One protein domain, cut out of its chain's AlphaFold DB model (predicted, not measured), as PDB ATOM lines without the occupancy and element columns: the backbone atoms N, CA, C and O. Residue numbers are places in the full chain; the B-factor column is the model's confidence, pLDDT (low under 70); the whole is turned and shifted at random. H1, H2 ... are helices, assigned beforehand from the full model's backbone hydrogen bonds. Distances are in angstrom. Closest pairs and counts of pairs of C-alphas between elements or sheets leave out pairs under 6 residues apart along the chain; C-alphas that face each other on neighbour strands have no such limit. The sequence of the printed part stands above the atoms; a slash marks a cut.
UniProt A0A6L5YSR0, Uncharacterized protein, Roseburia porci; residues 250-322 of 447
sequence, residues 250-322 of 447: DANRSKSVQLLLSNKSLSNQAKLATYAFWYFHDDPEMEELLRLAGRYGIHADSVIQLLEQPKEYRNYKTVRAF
ATOM      1  N   ASP A 250      -0.350  27.943 -34.247       63.09
ATOM      2  CA  ASP A 250       0.606  26.839 -34.296       63.09
ATOM      3  C   ASP A 250      -0.067  25.454 -34.201       63.09
ATOM      4  O   ASP A 250       0.378  24.500 -34.846       63.09
ATOM      5  N   ALA A 251      -1.185  25.320 -33.478       67.31
ATOM      6  CA  ALA A 251      -1.907  24.050 -33.354       67.31
ATOM      7  C   ALA A 251      -2.684  23.705 -34.634       67.31
ATOM      8  O   ALA A 251      -2.733  22.544 -35.047       67.31
ATOM      9  N   ASN A 252      -3.270  24.710 -35.290       71.94
ATOM     10  CA  ASN A 252      -3.947  24.527 -36.576       71.94
ATOM     11  C   ASN A 252      -2.945  24.262 -37.705       71.94
ATOM     12  O   ASN A 252      -3.171  23.364 -38.516       71.94
ATOM     13  N   ARG A 253      -1.804  24.963 -37.705       75.25
ATOM     14  CA  ARG A 253      -0.682  24.690 -38.613       75.25
ATOM     15  C   ARG A 253      -0.182  23.252 -38.474       75.25
ATOM     16  O   ARG A 253      -0.126  22.536 -39.467       75.25
ATOM     17  N   SER A 254       0.072  22.798 -37.247       76.06
ATOM     18  CA  SER A 254       0.547  21.433 -36.977       76.06
ATOM     19  C   SER A 254      -0.429  20.357 -37.472       76.06
ATOM     20  O   SER A 254      -0.007  19.352 -38.041       76.06
ATOM     21  N   LYS A 255      -1.744  20.577 -37.317       79.94
ATOM     22  CA  LYS A 255      -2.784  19.662 -37.825       79.94
ATOM     23  C   LYS A 255      -2.812  19.604 -39.352       79.94
ATOM     24  O   LYS A 255      -2.881  18.513 -39.912       79.94
ATOM     25  N   SER A 256      -2.737  20.754 -40.021       79.25
ATOM     26  CA  SER A 256      -2.703  20.823 -41.487       79.25
ATOM     27  C   SER A 256      -1.438  20.182 -42.064       79.25
ATOM     28  O   SER A 256      -1.519  19.438 -43.041       79.25
ATOM     29  N   VAL A 257      -0.284  20.382 -41.420       81.56
ATOM     30  CA  VAL A 257       0.969  19.714 -41.797       81.56
ATOM     31  C   VAL A 257       0.865  18.202 -41.598       81.56
ATOM     32  O   VAL A 257       1.176  17.446 -42.513       81.56
ATOM     33  N   GLN A 258       0.361  17.728 -40.455       81.88
ATOM     34  CA  GLN A 258       0.166  16.290 -40.234       81.88
ATOM     35  C   GLN A 258      -0.798  15.663 -41.248       81.88
ATOM     36  O   GLN A 258      -0.561  14.538 -41.693       81.88
ATOM     37  N   LEU A 259      -1.851  16.381 -41.653       84.81
ATOM     38  CA  LEU A 259      -2.782  15.933 -42.690       84.81
ATOM     39  C   LEU A 259      -2.082  15.784 -44.051       84.81
ATOM     40  O   LEU A 259      -2.300  14.790 -44.745       84.81
ATOM     41  N   LEU A 260      -1.213  16.733 -44.409       82.56
ATOM     42  CA  LEU A 260      -0.418  16.692 -45.639       82.56
ATOM     43  C   LEU A 260       0.597  15.541 -45.635       82.56
ATOM     44  O   LEU A 260       0.705  14.812 -46.622       82.56
ATOM     45  N   LEU A 261       1.298  15.340 -44.517       83.12
ATOM     46  CA  LEU A 261       2.277  14.262 -44.342       83.12
ATOM     47  C   LEU A 261       1.619  12.876 -44.408       83.12
ATOM     48  O   LEU A 261       2.113  11.976 -45.089       83.12
ATOM     49  N   SER A 262       0.460  12.725 -43.762       84.19
ATOM     50  CA  SER A 262      -0.303  11.468 -43.715       84.19
ATOM     51  C   SER A 262      -0.898  11.071 -45.069       84.19
ATOM     52  O   SER A 262      -1.284   9.915 -45.265       84.19
ATOM     53  N   ASN A 263      -0.987  12.009 -46.013       78.69
ATOM     54  CA  ASN A 263      -1.550  11.755 -47.324       78.69
ATOM     55  C   ASN A 263      -0.554  10.998 -48.225       78.69
ATOM     56  O   ASN A 263       0.397  11.573 -48.748       78.69
ATOM     57  N   LYS A 264      -0.793   9.697 -48.430       79.69
ATOM     58  CA  LYS A 264       0.042   8.823 -49.275       79.69
ATOM     59  C   LYS A 264      -0.245   8.932 -50.777       79.69
ATOM     60  O   LYS A 264       0.533   8.395 -51.558       79.69
ATOM     61  N   SER A 265      -1.347   9.563 -51.190       79.25
ATOM     62  CA  SER A 265      -1.695   9.674 -52.616       79.25
ATOM     63  C   SER A 265      -0.981  10.832 -53.316       79.25
ATOM     64  O   SER A 265      -0.884  10.838 -54.542       79.25
ATOM     65  N   LEU A 266      -0.464  11.801 -52.554       77.12
ATOM     66  CA  LEU A 266       0.294  12.924 -53.093       77.12
ATOM     67  C   LEU A 266       1.735  12.514 -53.401       77.12
ATOM     68  O   LEU A 266       2.430  11.941 -52.561       77.12
ATOM     69  N   SER A 267       2.196  12.872 -54.601       79.44
ATOM     70  CA  SER A 267       3.597  12.721 -54.984       79.44
ATOM     71  C   SER A 267       4.498  13.606 -54.118       79.44
ATOM     72  O   SER A 267       4.070  14.629 -53.579       79.44
ATOM     73  N   ASN A 268       5.774  13.234 -54.015       77.44
ATOM     74  CA  ASN A 268       6.769  13.967 -53.232       77.44
ATOM     75  C   ASN A 268       6.830  15.460 -53.612       77.44
ATOM     76  O   ASN A 268       6.792  16.339 -52.754       77.44
ATOM     77  N   GLN A 269       6.824  15.737 -54.919       79.62
ATOM     78  CA  GLN A 269       6.819  17.092 -55.466       79.62
ATOM     79  C   GLN A 269       5.521  17.840 -55.145       79.62
ATOM     80  O   GLN A 269       5.559  19.016 -54.797       79.62
ATOM     81  N   ALA A 270       4.372  17.160 -55.228       80.62
ATOM     82  CA  ALA A 270       3.084  17.764 -54.914       80.62
ATOM     83  C   ALA A 270       2.974  18.115 -53.425       80.62
ATOM     84  O   ALA A 270       2.442  19.172 -53.095       80.62
ATOM     85  N   LYS A 271       3.524  17.289 -52.523       82.75
ATOM     86  CA  LYS A 271       3.589  17.597 -51.086       82.75
ATOM     87  C   LYS A 271       4.420  18.853 -50.811       82.75
ATOM     88  O   LYS A 271       3.943  19.746 -50.117       82.75
ATOM     89  N   LEU A 272       5.618  18.949 -51.390       82.88
ATOM     90  CA  LEU A 272       6.501  20.113 -51.230       82.88
ATOM     91  C   LEU A 272       5.887  21.389 -51.815       82.88
ATOM     92  O   LEU A 272       5.904  22.421 -51.153       82.88
ATOM     93  N   ALA A 273       5.294  21.312 -53.009       81.19
ATOM     94  CA  ALA A 273       4.617  22.445 -53.641       81.19
ATOM     95  C   ALA A 273       3.385  22.901 -52.845       81.19
ATOM     96  O   ALA A 273       3.174  24.095 -52.667       81.19
ATOM     97  N   THR A 274       2.594  21.960 -52.319       83.00
ATOM     98  CA  THR A 274       1.427  22.271 -51.476       83.00
ATOM     99  C   THR A 274       1.849  22.946 -50.173       83.00
ATOM    100  O   THR A 274       1.208  23.896 -49.734       83.00
ATOM    101  N   TYR A 275       2.945  22.483 -49.569       83.69
ATOM    102  CA  TYR A 275       3.509  23.076 -48.359       83.69
ATOM    103  C   TYR A 275       4.102  24.472 -48.613       83.69
ATOM    104  O   TYR A 275       3.858  25.387 -47.826       83.69
ATOM    105  N   ALA A 276       4.824  24.647 -49.727       81.31
ATOM    106  CA  ALA A 276       5.349  25.937 -50.174       81.31
ATOM    107  C   ALA A 276       4.217  26.940 -50.399       81.31
ATOM    108  O   ALA A 276       4.270  28.047 -49.870       81.31
ATOM    109  N   PHE A 277       3.165  26.502 -51.102       80.62
ATOM    110  CA  PHE A 277       1.931  27.252 -51.274       80.62
ATOM    111  C   PHE A 277       1.389  27.630 -49.890       80.62
ATOM    112  O   PHE A 277       1.532  28.769 -49.498       80.62
ATOM    113  N   TRP A 278       0.916  26.705 -49.054       79.19
ATOM    114  CA  TRP A 278       0.208  27.056 -47.810       79.19
ATOM    115  C   TRP A 278       0.918  27.990 -46.819       79.19
ATOM    116  O   TRP A 278       0.225  28.650 -46.042       79.19
ATOM    117  N   TYR A 279       2.252  28.020 -46.776       74.69
ATOM    118  CA  TYR A 279       2.978  28.705 -45.699       74.69
ATOM    119  C   TYR A 279       4.043  29.705 -46.150       74.69
ATOM    120  O   TYR A 279       4.530  30.448 -45.297       74.69
ATOM    121  N   PHE A 280       4.416  29.725 -47.431       72.19
ATOM    122  CA  PHE A 280       5.572  30.485 -47.922       72.19
ATOM    123  C   PHE A 280       5.300  31.226 -49.236       72.19
ATOM    124  O   PHE A 280       6.236  31.517 -49.970       72.19
ATOM    125  N   HIS A 281       4.038  31.576 -49.510       64.56
ATOM    126  CA  HIS A 281       3.619  32.315 -50.711       64.56
ATOM    127  C   HIS A 281       4.449  33.579 -51.018       64.56
ATOM    128  O   HIS A 281       4.588  33.930 -52.186       64.56
ATOM    129  N   ASP A 282       4.993  34.237 -49.987       67.31
ATOM    130  CA  ASP A 282       5.740  35.497 -50.107       67.31
ATOM    131  C   ASP A 282       7.258  35.337 -49.874       67.31
ATOM    132  O   ASP A 282       7.986  36.330 -49.875       67.31
ATOM    133  N   ASP A 283       7.750  34.111 -49.648       71.38
ATOM    134  CA  ASP A 283       9.163  33.835 -49.360       71.38
ATOM    135  C   ASP A 283       9.834  33.088 -50.532       71.38
ATOM    136  O   ASP A 283       9.812  31.848 -50.582       71.38
ATOM    137  N   PRO A 284      10.462  33.820 -51.475       73.19
ATOM    138  CA  PRO A 284      11.087  33.220 -52.650       73.19
ATOM    139  C   PRO A 284      12.279  32.326 -52.284       73.19
ATOM    140  O   PRO A 284      12.586  31.375 -53.003       73.19
ATOM    141  N   GLU A 285      12.944  32.594 -51.155       73.69
ATOM    142  CA  GLU A 285      14.084  31.809 -50.694       73.69
ATOM    143  C   GLU A 285      13.630  30.416 -50.230       73.69
ATOM    144  O   GLU A 285      14.259  29.405 -50.569       73.69
ATOM    145  N   MET A 286      12.516  30.342 -49.493       73.75
ATOM    146  CA  MET A 286      11.943  29.078 -49.024       73.75
ATOM    147  C   MET A 286      11.298  28.268 -50.152       73.75
ATOM    148  O   MET A 286      11.438  27.041 -50.186       73.75
ATOM    149  N   GLU A 287      10.634  28.929 -51.100       74.88
ATOM    150  CA  GLU A 287      10.125  28.263 -52.300       74.88
ATOM    151  C   GLU A 287      11.274  27.646 -53.110       74.88
ATOM    152  O   GLU A 287      11.203  26.481 -53.513       74.88
ATOM    153  N   GLU A 288      12.382  28.377 -53.277       78.75
ATOM    154  CA  GLU A 288      13.573  27.859 -53.942       78.75
ATOM    155  C   GLU A 288      14.154  26.638 -53.213       78.75
ATOM    156  O   GLU A 288      14.500  25.652 -53.862       78.75
ATOM    157  N   LEU A 289      14.210  26.657 -51.880       79.12
ATOM    158  CA  LEU A 289      14.685  25.532 -51.069       79.12
ATOM    159  C   LEU A 289      13.824  24.277 -51.235       79.12
ATOM    160  O   LEU A 289      14.357  23.182 -51.422       79.12
ATOM    161  N   LEU A 290      12.501  24.424 -51.189       80.94
ATOM    162  CA  LEU A 290      11.563  23.312 -51.354       80.94
ATOM    163  C   LEU A 290      11.579  22.782 -52.792       80.94
ATOM    164  O   LEU A 290      11.526  21.570 -53.012       80.94
ATOM    165  N   ARG A 291      11.737  23.670 -53.779       80.19
ATOM    166  CA  ARG A 291      11.932  23.300 -55.184       80.19
ATOM    167  C   ARG A 291      13.250  22.557 -55.394       80.19
ATOM    168  O   ARG A 291      13.267  21.573 -56.131       80.19
ATOM    169  N   LEU A 292      14.334  22.985 -54.740       74.88
ATOM    170  CA  LEU A 292      15.614  22.276 -54.738       74.88
ATOM    171  C   LEU A 292      15.443  20.884 -54.121       74.88
ATOM    172  O   LEU A 292      15.757  19.899 -54.781       74.88
ATOM    173  N   ALA A 293      14.860  20.774 -52.926       74.56
ATOM    174  CA  ALA A 293      14.607  19.485 -52.279       74.56
ATOM    175  C   ALA A 293      13.790  18.528 -53.169       74.56
ATOM    176  O   ALA A 293      14.112  17.343 -53.272       74.56
ATOM    177  N   GLY A 294      12.786  19.062 -53.869       74.50
ATOM    178  CA  GLY A 294      11.991  18.329 -54.850       74.50
ATOM    179  C   GLY A 294      12.796  17.862 -56.065       74.50
ATOM    180  O   GLY A 294      12.729  16.690 -56.437       74.50
ATOM    181  N   ARG A 295      13.635  18.739 -56.635       72.44
ATOM    182  CA  ARG A 295      14.527  18.425 -57.767       72.44
ATOM    183  C   ARG A 295      15.524  17.311 -57.438       72.44
ATOM    184  O   ARG A 295      15.833  16.509 -58.314       72.44
ATOM    185  N   TYR A 296      15.996  17.247 -56.194       68.06
ATOM    186  CA  TYR A 296      16.922  16.209 -55.724       68.06
ATOM    187  C   TYR A 296      16.222  14.972 -55.143       68.06
ATOM    188  O   TYR A 296      16.890  14.057 -54.674       68.06
ATOM    189  N   GLY A 297      14.887  14.905 -55.191       67.56
ATOM    190  CA  GLY A 297      14.133  13.726 -54.761       67.56
ATOM    191  C   GLY A 297      14.189  13.452 -53.255       67.56
ATOM    192  O   GLY A 297      13.928  12.327 -52.834       67.56
ATOM    193  N   ILE A 298      14.508  14.458 -52.437       72.81
ATOM    194  CA  ILE A 298      14.556  14.316 -50.978       72.81
ATOM    195  C   ILE A 298      13.129  14.119 -50.464       72.81
ATOM    196  O   ILE A 298      12.209  14.824 -50.885       72.81
ATOM    197  N   HIS A 299      12.929  13.162 -49.555       79.12
ATOM    198  CA  HIS A 299      11.611  12.874 -48.998       79.12
ATOM    199  C   HIS A 299      10.987  14.120 -48.356       79.12
ATOM    200  O   HIS A 299      11.504  14.673 -47.384       79.12
ATOM    201  N   ALA A 300       9.834  14.522 -48.888       79.31
ATOM    202  CA  ALA A 300       9.074  15.690 -48.474       79.31
ATOM    203  C   ALA A 300       8.735  15.635 -46.988       79.31
ATOM    204  O   ALA A 300       8.790  16.654 -46.308       79.31
ATOM    205  N   ASP A 301       8.450  14.437 -46.479       82.56
ATOM    206  CA  ASP A 301       8.071  14.252 -45.087       82.56
ATOM    207  C   ASP A 301       9.213  14.634 -44.132       82.56
ATOM    208  O   ASP A 301       8.981  15.321 -43.141       82.56
ATOM    209  N   SER A 302      10.454  14.276 -44.471       78.25
ATOM    210  CA  SER A 302      11.643  14.629 -43.688       78.25
ATOM    211  C   SER A 302      11.963  16.122 -43.768       78.25
ATOM    212  O   SER A 302      12.299  16.732 -42.757       78.25
ATOM    213  N   VAL A 303      11.825  16.726 -44.953       78.56
ATOM    214  CA  VAL A 303      12.097  18.159 -45.173       78.56
ATOM    215  C   VAL A 303      11.090  19.027 -44.423       78.56
ATOM    216  O   VAL A 303      11.477  19.950 -43.712       78.56
ATOM    217  N   ILE A 304       9.802  18.701 -44.532       81.62
ATOM    218  CA  ILE A 304       8.724  19.423 -43.851       81.62
ATOM    219  C   ILE A 304       8.857  19.264 -42.330       81.62
ATOM    220  O   ILE A 304       8.735  20.245 -41.607       81.62
ATOM    221  N   GLN A 305       9.175  18.065 -41.827       80.44
ATOM    222  CA  GLN A 305       9.414  17.863 -40.393       80.44
ATOM    223  C   GLN A 305      10.595  18.685 -39.873       80.44
ATOM    224  O   GLN A 305      10.495  19.262 -38.795       80.44
ATOM    225  N   LEU A 306      11.689  18.767 -40.633       76.38
ATOM    226  CA  LEU A 306      12.874  19.541 -40.262       76.38
ATOM    227  C   LEU A 306      12.597  21.055 -40.252       76.38
ATOM    228  O   LEU A 306      13.123  21.768 -39.403       76.38
ATOM    229  N   LEU A 307      11.730  21.541 -41.144       76.94
ATOM    230  CA  LEU A 307      11.300  22.945 -41.190       76.94
ATOM    231  C   LEU A 307      10.295  23.326 -40.089       76.94
ATOM    232  O   LEU A 307      10.166  24.511 -39.772       76.94
ATOM    233  N   GLU A 308       9.599  22.344 -39.510       77.31
ATOM    234  CA  GLU A 308       8.650  22.521 -38.398       77.31
ATOM    235  C   GLU A 308       9.266  22.203 -37.016       77.31
ATOM    236  O   GLU A 308       8.583  22.325 -35.997       77.31
ATOM    237  N   GLN A 309      10.553  21.825 -36.945       68.25
ATOM    238  CA  GLN A 309      11.310  21.751 -35.682       68.25
ATOM    239  C   GLN A 309      11.379  23.138 -34.995       68.25
ATOM    240  O   GLN A 309      11.196  24.157 -35.667       68.25
ATOM    241  N   PRO A 310      11.560  23.211 -33.654       57.78
ATOM    242  CA  PRO A 310      11.236  24.403 -32.860       57.78
ATOM    243  C   PRO A 310      11.856  25.700 -33.397       57.78
ATOM    244  O   PRO A 310      12.957  25.700 -33.943       57.78
ATOM    245  N   LYS A 311      11.133  26.817 -33.197       57.12
ATOM    246  CA  LYS A 311      11.359  28.149 -33.808       57.12
ATOM    247  C   LYS A 311      12.814  28.654 -33.745       57.12
ATOM    248  O   LYS A 311      13.210  29.426 -34.610       57.12
ATOM    249  N   GLU A 312      13.600  28.194 -32.774       52.34
ATOM    250  CA  GLU A 312      15.023  28.513 -32.569       52.34
ATOM    251  C   GLU A 312      15.963  27.904 -33.633       52.34
ATOM    252  O   GLU A 312      17.012  28.477 -33.918       52.34
ATOM    253  N   TYR A 313      15.571  26.798 -34.275       49.00
ATOM    254  CA  TYR A 313      16.339  26.091 -35.314       49.00
ATOM    255  C   TYR A 313      15.805  26.314 -36.733       49.00
ATOM    256  O   TYR A 313      16.371  25.800 -37.698       49.00
ATOM    257  N   ARG A 314      14.749  27.126 -36.893       56.03
ATOM    258  CA  ARG A 314      14.150  27.489 -38.190       56.03
ATOM    259  C   ARG A 314      15.011  28.510 -38.944       56.03
ATOM    260  O   ARG A 314      14.523  29.500 -39.482       56.03
ATOM    261  N   ASN A 315      16.322  28.291 -38.960       63.91
ATOM    262  CA  ASN A 315      17.250  29.090 -39.730       63.91
ATOM    263  C   ASN A 315      17.305  28.518 -41.145       63.91
ATOM    264  O   ASN A 315      17.965  27.510 -41.404       63.91
ATOM    265  N   TYR A 316      16.604  29.190 -42.058       67.38
ATOM    266  CA  TYR A 316      16.612  28.900 -43.489       67.38
ATOM    267  C   TYR A 316      18.025  28.623 -44.017       67.38
ATOM    268  O   TYR A 316      18.240  27.653 -44.736       67.38
ATOM    269  N   LYS A 317      19.014  29.423 -43.594       66.62
ATOM    270  CA  LYS A 317      20.404  29.284 -44.040       66.62
ATOM    271  C   LYS A 317      21.027  27.972 -43.582       66.62
ATOM    272  O   LYS A 317      21.796  27.385 -44.330       66.62
ATOM    273  N   THR A 318      20.679  27.494 -42.391       70.75
ATOM    274  CA  THR A 318      21.186  26.232 -41.838       70.75
ATOM    275  C   THR A 318      20.537  25.037 -42.522       70.75
ATOM    276  O   THR A 318      21.244  24.114 -42.909       70.75
ATOM    277  N   VAL A 319      19.222  25.076 -42.756       70.75
ATOM    278  CA  VAL A 319      18.518  24.013 -43.494       70.75
ATOM    279  C   VAL A 319      18.965  23.977 -44.955       70.75
ATOM    280  O   VAL A 319      19.207  22.906 -45.501       70.75
ATOM    281  N   ARG A 320      19.155  25.143 -45.578       70.88
ATOM    282  CA  ARG A 320      19.723  25.268 -46.921       70.88
ATOM    283  C   ARG A 320      21.147  24.749 -46.991       70.88
ATOM    284  O   ARG A 320      21.429  23.966 -47.886       70.88
ATOM    285  N   ALA A 321      22.017  25.139 -46.062       69.25
ATOM    286  CA  ALA A 321      23.390  24.647 -46.012       69.25
ATOM    287  C   ALA A 321      23.432  23.131 -45.779       69.25
ATOM    288  O   ALA A 321      24.181  22.442 -46.457       69.25
ATOM    289  N   PHE A 322      22.581  22.601 -44.899       71.50
ATOM    290  CA  PHE A 322      22.441  21.166 -44.656       71.50
ATOM    291  C   PHE A 322      21.979  20.414 -45.908       71.50
ATOM    292  O   PHE A 322      22.607  19.436 -46.304       71.50
TER     293      PHE A 322
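What this domain is: This is residues 250 to 322 of the 447 residues of an uncharacterized protein of Roseburia porci (UniProt A0A6L5YSR0). Three helices side by side, H2, H3 and H4, form the core of a small helical cluster, their centres making a triangle: H2 and H3 are a hairpin of long helices, and the short H4 packs on H2. H1 folds back along H2 on one side, packing on it with residues 257 to 261 alone, while the short H5 lies on the other side, near H3 and H4 but not clearly touching them. The printed part has 73 residues with five named helices, H1 to H5 in order along the chain, and no named strand; the class is all helix, with 53 residues in the helices. It is compact, with a radius of gyration of the C-alphas of 11.5 A, and rounded, with spans of 30 by 29 by 21 A.

Where its parts are: H1 is residues 250 to 262, 18.1 A long from first to last C-alpha, and begins with C-alpha 250 at (0.606, 26.839, -34.296). H2 is residues 268 to 280, 17.4 A long, with C-alpha 268 at (6.769, 13.967, -53.232). H3 is residues 284 to 295, 16.0 A long. H4 is residues 300 to 307, 10.5 A long. H5 is residues 316 to 322, 9.8 A long, and ends with C-alpha 322 at (22.441, 21.166, -44.656).

How they stand to each other: H2 is the hub, touching H1, H3 and H4. H1 and H2 form a helical hairpin at a shallow tilt of 13 degrees, opposite ways; their closest C-alphas, those of Leu 260 and Lys 271, are 6.8 A apart. H2 and H3 are also a helical hairpin, at a shallow tilt of 9 degrees, with the C-alphas of Gln 269 and Gly 294 closest at 5.4 A. H2 and H4 touch at a shallow tilt of 31 degrees and run the same way; the closest C-alphas, of Asn 268 and Ala 300, are 5.6 A apart. The packing in these three pairs is mostly aligned, each at a shallow tilt. H3 and H4 only just touch, and only at the corner by their link, with 3 pairs of C-alphas within 8 A, the closest those of Gly 294 and Ala 300 at 7.5 A. H5 is close to H3 but not clearly touching, with the C-alphas of Leu 289 and Arg 320 closest at 6.5 A. H1 is apart from H3 and H5. In the backbones of H1, H2, H3, H4 and H5, every O i to N i+4 pair is within hydrogen-bond range.

The domain as a whole: The two C-alphas farthest apart, of Ser 265 and Glu 312, are 32.2 A apart. The printed part has no cut. No link is long: those from H1 to H2, H2 to H3 and H3 to H4 are tight, and that from H4 to H5, with 8 residues, is short. The mean pLDDT of the printed part is 74.6; it is under 70 at residues 250 to 251, 281 to 282, 296 to 297, 309 to 317 and 321 of this model.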